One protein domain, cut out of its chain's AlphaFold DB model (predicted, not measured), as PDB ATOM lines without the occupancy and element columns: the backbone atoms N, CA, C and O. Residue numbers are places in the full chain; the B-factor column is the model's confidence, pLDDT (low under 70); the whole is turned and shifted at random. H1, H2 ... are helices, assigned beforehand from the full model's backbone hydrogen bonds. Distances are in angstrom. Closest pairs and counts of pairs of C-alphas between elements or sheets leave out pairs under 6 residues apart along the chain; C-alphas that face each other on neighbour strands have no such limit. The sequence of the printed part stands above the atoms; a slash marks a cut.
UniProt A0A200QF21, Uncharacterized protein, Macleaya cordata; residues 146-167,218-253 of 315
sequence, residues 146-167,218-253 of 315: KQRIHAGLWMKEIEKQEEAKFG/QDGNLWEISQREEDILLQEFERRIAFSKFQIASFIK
ATOM      1  N   LYS A 146     -40.836 -14.097 -31.648       89.38
ATOM      2  CA  LYS A 146     -39.455 -14.610 -31.800       89.38
ATOM      3  C   LYS A 146     -39.143 -15.756 -30.829       89.38
ATOM      4  O   LYS A 146     -38.557 -16.759 -31.220       89.38
ATOM      5  N   GLN A 147     -39.619 -15.664 -29.586       90.81
ATOM      6  CA  GLN A 147     -39.456 -16.700 -28.563       90.81
ATOM      7  C   GLN A 147     -40.085 -18.044 -28.983       90.81
ATOM      8  O   GLN A 147     -39.484 -19.093 -28.757       90.81
ATOM      9  N   ARG A 148     -41.254 -18.028 -29.651       90.38
ATOM     10  CA  ARG A 148     -41.907 -19.240 -30.186       90.38
ATOM     11  C   ARG A 148     -41.075 -19.862 -31.307       90.38
ATOM     12  O   ARG A 148     -40.944 -21.079 -31.336       90.38
ATOM     13  N   ILE A 149     -40.475 -19.044 -32.175       90.81
ATOM     14  CA  ILE A 149     -39.582 -19.506 -33.252       90.81
ATOM     15  C   ILE A 149     -38.335 -20.179 -32.657       90.81
ATOM     16  O   ILE A 149     -38.057 -21.332 -32.973       90.81
ATOM     17  N   HIS A 150     -37.632 -19.519 -31.730       91.06
ATOM     18  CA  HIS A 150     -36.456 -20.094 -31.064       91.06
ATOM     19  C   HIS A 150     -36.767 -21.388 -30.289       91.06
ATOM     20  O   HIS A 150     -35.956 -22.314 -30.304       91.06
ATOM     21  N   ALA A 151     -37.920 -21.463 -29.612       91.88
ATOM     22  CA  ALA A 151     -38.360 -22.677 -28.926       91.88
ATOM     23  C   ALA A 151     -38.691 -23.805 -29.916       91.88
ATOM     24  O   ALA A 151     -38.218 -24.922 -29.736       91.88
ATOM     25  N   GLY A 152     -39.454 -23.509 -30.975       91.06
ATOM     26  CA  GLY A 152     -39.852 -24.485 -31.994       91.06
ATOM     27  C   GLY A 152     -38.661 -25.074 -32.748       91.06
ATOM     28  O   GLY A 152     -38.554 -26.291 -32.857       91.06
ATOM     29  N   LEU A 153     -37.714 -24.229 -33.175       90.94
ATOM     30  CA  LEU A 153     -36.462 -24.675 -33.798       90.94
ATOM     31  C   LEU A 153     -35.647 -25.578 -32.862       90.94
ATOM     32  O   LEU A 153     -35.073 -26.568 -33.305       90.94
ATOM     33  N   TRP A 154     -35.608 -25.271 -31.562       92.00
ATOM     34  CA  TRP A 154     -34.898 -26.111 -30.598       92.00
ATOM     35  C   TRP A 154     -35.609 -27.447 -30.333       92.00
ATOM     36  O   TRP A 154     -34.932 -28.465 -30.225       92.00
ATOM     37  N   MET A 155     -36.945 -27.466 -30.284       91.44
ATOM     38  CA  MET A 155     -37.723 -28.704 -30.173       91.44
ATOM     39  C   MET A 155     -37.519 -29.612 -31.392       91.44
ATOM     40  O   MET A 155     -37.177 -30.774 -31.206       91.44
ATOM     41  N   LYS A 156     -37.627 -29.079 -32.622       90.81
ATOM     42  CA  LYS A 156     -37.390 -29.863 -33.849       90.81
ATOM     43  C   LYS A 156     -35.938 -30.360 -33.967       90.81
ATOM     44  O   LYS A 156     -35.710 -31.451 -34.477       90.81
ATOM     45  N   GLU A 157     -34.954 -29.624 -33.443       90.88
ATOM     46  CA  GLU A 157     -33.566 -30.110 -33.350       90.88
ATOM     47  C   GLU A 157     -33.410 -31.264 -32.339       90.88
ATOM     48  O   GLU A 157     -32.672 -32.209 -32.607       90.88
ATOM     49  N   ILE A 158     -34.111 -31.235 -31.196       88.38
ATOM     50  CA  ILE A 158     -34.118 -32.361 -30.244       88.38
ATOM     51  C   ILE A 158     -34.793 -33.587 -30.868       88.38
ATOM     52  O   ILE A 158     -34.208 -34.664 -30.843       88.38
ATOM     53  N   GLU A 159     -35.972 -33.415 -31.462       88.62
ATOM     54  CA  GLU A 159     -36.746 -34.476 -32.119       88.62
ATOM     55  C   GLU A 159     -35.912 -35.193 -33.188       88.62
ATOM     56  O   GLU A 159     -35.715 -36.400 -33.102       88.62
ATOM     57  N   LYS A 160     -35.266 -34.445 -34.089       88.94
ATOM     58  CA  LYS A 160     -34.328 -34.989 -35.084       88.94
ATOM     59  C   LYS A 160     -33.163 -35.769 -34.456       88.94
ATOM     60  O   LYS A 160     -32.719 -36.789 -34.990       88.94
ATOM     61  N   GLN A 161     -32.637 -35.308 -33.318       86.12
ATOM     62  CA  GLN A 161     -31.604 -36.037 -32.575       86.12
ATOM     63  C   GLN A 161     -32.144 -37.276 -31.849       86.12
ATOM     64  O   GLN A 161     -31.354 -38.161 -31.524       86.12
ATOM     65  N   GLU A 162     -33.436 -37.343 -31.539       85.38
ATOM     66  CA  GLU A 162     -34.096 -38.497 -30.924       85.38
ATOM     67  C   GLU A 162     -34.510 -39.530 -31.975       85.38
ATOM     68  O   GLU A 162     -34.207 -40.707 -31.791       85.38
ATOM     69  N   GLU A 163     -35.045 -39.114 -33.125       85.00
ATOM     70  CA  GLU A 163     -35.282 -39.960 -34.303       85.00
ATOM     71  C   GLU A 163     -34.018 -40.721 -34.717       85.00
ATOM     72  O   GLU A 163     -34.059 -41.936 -34.922       85.00
ATOM     73  N   ALA A 164     -32.873 -40.029 -34.763       84.56
ATOM     74  CA  ALA A 164     -31.575 -40.620 -35.086       84.56
ATOM     75  C   ALA A 164     -31.055 -41.611 -34.021       84.56
ATOM     76  O   ALA A 164     -30.211 -42.451 -34.334       84.56
ATOM     77  N   LYS A 165     -31.528 -41.526 -32.768       83.50
ATOM     78  CA  LYS A 165     -31.142 -42.428 -31.660       83.50
ATOM     79  C   LYS A 165     -32.088 -43.616 -31.508       83.50
ATOM     80  O   LYS A 165     -31.631 -44.713 -31.202       83.50
ATOM     81  N   PHE A 166     -33.389 -43.390 -31.684       70.38
ATOM     82  CA  PHE A 166     -34.456 -44.364 -31.439       70.38
ATOM     83  C   PHE A 166     -35.046 -44.969 -32.721       70.38
ATOM     84  O   PHE A 166     -35.890 -45.856 -32.636       70.38
ATOM     85  N   GLY A 167     -34.572 -44.555 -33.900       66.00
ATOM     86  CA  GLY A 167     -34.856 -45.226 -35.168       66.00
ATOM     87  C   GLY A 167     -36.228 -44.907 -35.760       66.00
ATOM     88  O   GLY A 167     -36.904 -45.821 -36.222       66.00
ATOM     89  N   GLN A 218     -48.950  10.458 -30.345       60.28
ATOM     90  CA  GLN A 218     -48.636   9.607 -29.186       60.28
ATOM     91  C   GLN A 218     -48.269   8.180 -29.618       60.28
ATOM     92  O   GLN A 218     -47.308   7.609 -29.104       60.28
ATOM     93  N   ASP A 219     -48.948   7.672 -30.644       55.88
ATOM     94  CA  ASP A 219     -48.743   6.359 -31.259       55.88
ATOM     95  C   ASP A 219     -47.291   6.119 -31.699       55.88
ATOM     96  O   ASP A 219     -46.749   5.033 -31.509       55.88
ATOM     97  N   GLY A 220     -46.600   7.150 -32.201       62.00
ATOM     98  CA  GLY A 220     -45.197   7.052 -32.614       62.00
ATOM     99  C   GLY A 220     -44.216   6.797 -31.462       62.00
ATOM    100  O   GLY A 220     -43.077   6.413 -31.710       62.00
ATOM    101  N   ASN A 221     -44.636   7.012 -30.212       67.69
ATOM    102  CA  ASN A 221     -43.888   6.639 -29.011       67.69
ATOM    103  C   ASN A 221     -44.254   5.221 -28.528       67.69
ATOM    104  O   ASN A 221     -43.406   4.540 -27.959       67.69
ATOM    105  N   LEU A 222     -45.484   4.758 -28.785       69.06
ATOM    106  CA  LEU A 222     -45.943   3.413 -28.416       69.06
ATOM    107  C   LEU A 222     -45.170   2.332 -29.179       69.06
ATOM    108  O   LEU A 222     -44.649   1.411 -28.555       69.06
ATOM    109  N   TRP A 223     -44.997   2.488 -30.496       73.50
ATOM    110  CA  TRP A 223     -44.215   1.551 -31.316       73.50
ATOM    111  C   TRP A 223     -42.745   1.453 -30.879       73.50
ATOM    112  O   TRP A 223     -42.176   0.364 -30.858       73.50
ATOM    113  N   GLU A 224     -42.127   2.569 -30.478       74.38
ATOM    114  CA  GLU A 224     -40.734   2.588 -30.007       74.38
ATOM    115  C   GLU A 224     -40.579   1.908 -28.631       74.38
ATOM    116  O   GLU A 224     -39.590   1.215 -28.383       74.38
ATOM    117  N   ILE A 225     -41.564   2.073 -27.740       71.69
ATOM    118  CA  ILE A 225     -41.617   1.381 -26.443       71.69
ATOM    119  C   ILE A 225     -41.857  -0.119 -26.645       71.69
ATOM    120  O   ILE A 225     -41.103  -0.920 -26.097       71.69
ATOM    121  N   SER A 226     -42.836  -0.487 -27.475       79.25
ATOM    122  CA  SER A 226     -43.167  -1.873 -27.828       79.25
ATOM    123  C   SER A 226     -41.970  -2.619 -28.418       79.25
ATOM    124  O   SER A 226     -41.672  -3.727 -27.983       79.25
ATOM    125  N   GLN A 227     -41.253  -2.015 -29.371       81.56
ATOM    126  CA  GLN A 227     -40.071  -2.633 -29.976       81.56
ATOM    127  C   GLN A 227     -38.954  -2.845 -28.941       81.56
ATOM    128  O   GLN A 227     -38.359  -3.918 -28.876       81.56
ATOM    129  N   ARG A 228     -38.706  -1.847 -28.080       84.75
ATOM    130  CA  ARG A 228     -37.714  -1.944 -26.997       84.75
ATOM    131  C   ARG A 228     -38.076  -3.028 -25.976       84.75
ATOM    132  O   ARG A 228     -37.183  -3.706 -25.476       84.75
ATOM    133  N   GLU A 229     -39.357  -3.178 -25.651       84.75
ATOM    134  CA  GLU A 229     -39.849  -4.231 -24.762       84.75
ATOM    135  C   GLU A 229     -39.668  -5.622 -25.384       84.75
ATOM    136  O   GLU A 229     -39.106  -6.503 -24.733       84.75
ATOM    137  N   GLU A 230     -40.055  -5.808 -26.652       84.00
ATOM    138  CA  GLU A 230     -39.840  -7.064 -27.379       84.00
ATOM    139  C   GLU A 230     -38.369  -7.509 -27.363       84.00
ATOM    140  O   GLU A 230     -38.086  -8.683 -27.107       84.00
ATOM    141  N   ASP A 231     -37.435  -6.582 -27.597       87.44
ATOM    142  CA  ASP A 231     -36.001  -6.880 -27.630       87.44
ATOM    143  C   ASP A 231     -35.453  -7.253 -26.235       87.44
ATOM    144  O   ASP A 231     -34.655  -8.186 -26.112       87.44
ATOM    145  N   ILE A 232     -35.928  -6.605 -25.161       90.31
ATOM    146  CA  ILE A 232     -35.592  -6.976 -23.769       90.31
ATOM    147  C   ILE A 232     -36.145  -8.369 -23.428       90.31
ATOM    148  O   ILE A 232     -35.438  -9.199 -22.845       90.31
ATOM    149  N   LEU A 233     -37.397  -8.650 -23.804       90.31
ATOM    150  CA  LEU A 233     -38.041  -9.946 -23.580       90.31
ATOM    151  C   LEU A 233     -37.351 -11.070 -24.364       90.31
ATOM    152  O   LEU A 233     -37.258 -12.190 -23.863       90.31
ATOM    153  N   LEU A 234     -36.862 -10.796 -25.578       88.44
ATOM    154  CA  LEU A 234     -36.058 -11.748 -26.342       88.44
ATOM    155  C   LEU A 234     -34.712 -12.006 -25.661       88.44
ATOM    156  O   LEU A 234     -34.367 -13.163 -25.439       88.44
ATOM    157  N   GLN A 235     -33.983 -10.953 -25.282       92.88
ATOM    158  CA  GLN A 235     -32.665 -11.083 -24.658       92.88
ATOM    159  C   GLN A 235     -32.719 -11.917 -23.368       92.88
ATOM    160  O   GLN A 235     -31.880 -12.792 -23.149       92.88
ATOM    161  N   GLU A 236     -33.711 -11.683 -22.508       91.25
ATOM    162  CA  GLU A 236     -33.897 -12.472 -21.286       91.25
ATOM    163  C   GLU A 236     -34.315 -13.921 -21.594       91.25
ATOM    164  O   GLU A 236     -33.836 -14.862 -20.954       91.25
ATOM    165  N   PHE A 237     -35.161 -14.130 -22.609       93.12
ATOM    166  CA  PHE A 237     -35.535 -15.466 -23.068       93.12
ATOM    167  C   PHE A 237     -34.324 -16.259 -23.584       93.12
ATOM    168  O   PHE A 237     -34.142 -17.410 -23.187       93.12
ATOM    169  N   GLU A 238     -33.450 -15.651 -24.390       91.12
ATOM    170  CA  GLU A 238     -32.215 -16.282 -24.868       91.12
ATOM    171  C   GLU A 238     -31.286 -16.675 -23.715       91.12
ATOM    172  O   GLU A 238     -30.783 -17.801 -23.693       91.12
ATOM    173  N   ARG A 239     -31.105 -15.805 -22.707       93.19
ATOM    174  CA  ARG A 239     -30.308 -16.130 -21.508       93.19
ATOM    175  C   ARG A 239     -30.876 -17.337 -20.758       93.19
ATOM    176  O   ARG A 239     -30.110 -18.212 -20.348       93.19
ATOM    177  N   ARG A 240     -32.203 -17.412 -20.603       92.88
ATOM    178  CA  ARG A 240     -32.885 -18.542 -19.945       92.88
ATOM    179  C   ARG A 240     -32.782 -19.830 -20.756       92.88
ATOM    180  O   ARG A 240     -32.425 -20.859 -20.193       92.88
ATOM    181  N   ILE A 241     -33.030 -19.784 -22.064       91.31
ATOM    182  CA  ILE A 241     -32.921 -20.955 -22.943       91.31
ATOM    183  C   ILE A 241     -31.477 -21.456 -23.023       91.31
ATOM    184  O   ILE A 241     -31.262 -22.663 -22.957       91.31
ATOM    185  N   ALA A 242     -30.480 -20.570 -23.094       89.88
ATOM    186  CA  ALA A 242     -29.074 -20.963 -23.032       89.88
ATOM    187  C   ALA A 242     -28.756 -21.694 -21.715       89.88
ATOM    188  O   ALA A 242     -28.172 -22.776 -21.736       89.88
ATOM    189  N   PHE A 243     -29.206 -21.162 -20.574       88.75
ATOM    190  CA  PHE A 243     -29.064 -21.822 -19.275       88.75
ATOM    191  C   PHE A 243     -29.744 -23.204 -19.237       88.75
ATOM    192  O   PHE A 243     -29.108 -24.174 -18.826       88.75
ATOM    193  N   SER A 244     -30.981 -23.329 -19.729       89.31
ATOM    194  CA  SER A 244     -31.692 -24.616 -19.821       89.31
ATOM    195  C   SER A 244     -30.979 -25.618 -20.738       89.31
ATOM    196  O   SER A 244     -30.837 -26.784 -20.374       89.31
ATOM    197  N   LYS A 245     -30.447 -25.170 -21.884       90.25
ATOM    198  CA  LYS A 245     -29.608 -25.988 -22.778       90.25
ATOM    199  C   LYS A 245     -28.364 -26.512 -22.051       90.25
ATOM    200  O   LYS A 245     -28.080 -27.706 -22.119       90.25
ATOM    201  N   PHE A 246     -27.664 -25.663 -21.296       87.88
ATOM    202  CA  PHE A 246     -26.506 -26.076 -20.492       87.88
ATOM    203  C   PHE A 246     -26.865 -26.989 -19.303       87.88
ATOM    204  O   PHE A 246     -26.025 -27.792 -18.890       87.88
ATOM    205  N   GLN A 247     -28.081 -26.900 -18.753       85.94
ATOM    206  CA  GLN A 247     -28.578 -27.862 -17.761       85.94
ATOM    207  C   GLN A 247     -28.843 -29.239 -18.381       85.94
ATOM    208  O   GLN A 247     -28.362 -30.234 -17.849       85.94
ATOM    209  N   ILE A 248     -29.552 -29.300 -19.514       85.81
ATOM    210  CA  ILE A 248     -29.879 -30.560 -20.207       85.81
ATOM    211  C   ILE A 248     -28.603 -31.258 -20.695       85.81
ATOM    212  O   ILE A 248     -28.405 -32.444 -20.444       85.81
ATOM    213  N   ALA A 249     -27.663 -30.502 -21.268       84.94
ATOM    214  CA  ALA A 249     -26.331 -30.993 -21.628       84.94
ATOM    215  C   ALA A 249     -25.413 -31.284 -20.414       84.94
ATOM    216  O   ALA A 249     -24.227 -31.552 -20.582       84.94
ATOM    217  N   SER A 250     -25.934 -31.231 -19.180       80.69
ATOM    218  CA  SER A 250     -25.249 -31.567 -17.921       80.69
ATOM    219  C   SER A 250     -24.000 -30.741 -17.563       80.69
ATOM    220  O   SER A 250     -23.370 -31.015 -16.537       80.69
ATOM    221  N   PHE A 251     -23.675 -29.683 -18.317       76.19
ATOM    222  CA  PHE A 251     -22.630 -28.716 -17.954       76.19
ATOM    223  C   PHE A 251     -22.949 -28.028 -16.620       76.19
ATOM    224  O   PHE A 251     -22.076 -27.863 -15.766       76.19
ATOM    225  N   ILE A 252     -24.218 -27.666 -16.407       73.44
ATOM    226  CA  ILE A 252     -24.699 -27.098 -15.143       73.44
ATOM    227  C   ILE A 252     -25.238 -28.235 -14.277       73.44
ATOM    228  O   ILE A 252     -26.435 -28.510 -14.224       73.44
ATOM    229  N   LYS A 253     -24.328 -28.916 -13.575       74.38
ATOM    230  CA  LYS A 253     -24.692 -30.015 -12.676       74.38
ATOM    231  C   LYS A 253     -25.448 -29.491 -11.450       74.38
ATOM    232  O   LYS A 253     -24.898 -28.730 -10.655       74.38
TER     233      LYS A 253
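What this domain is: This is residues 146 to 167 and 218 to 253 of the 315 residues of an uncharacterized protein of Macleaya cordata (UniProt A0A200QF21). Two long helices run the same way but are shifted far along each other, like a narrow fork: H1 begins beside residues 234 to 237 of H2, and from there the two spread slightly as they run on. The free stretches, residues 155 to 167 and 218 to 229, stick out at opposite ends of a rod of 56 by 27 by 6 A. The 58 printed residues, with H1 then H2 and no named strand, are all helix in class and extended, with a radius of gyration of the C-alphas of 16.5 A.

How they stand to each other: Look first at H2, residues 219 to 248, then at H1, residues 146 to 166. They only just touch, with 3 pairs of C-alphas within 8 A, through residues 146 to 147 and 234 to 237 alone; the closest C-alphas, of Gln 147 and Leu 234, are 6.4 A apart. Their tilt is shallow, 24 degrees. O i to N i+4 pairs are within hydrogen-bond range in 16 of 17 for H1 and 25 of 26 for H2.

Where its parts are: Find C-alpha 219 at (-48.743, 6.359, -31.259); H2 runs 42.9 A to C-alpha 248. H1 runs 30.2 A from C-alpha 146 at (-39.455, -14.610, -31.800).

The domain as a whole: Residues 168 to 217 are not printed; C-alphas 167 and 218, the two farthest apart, leave a gap of 56.9 A. Residues 167 and 218 to 222 have pLDDT under 70.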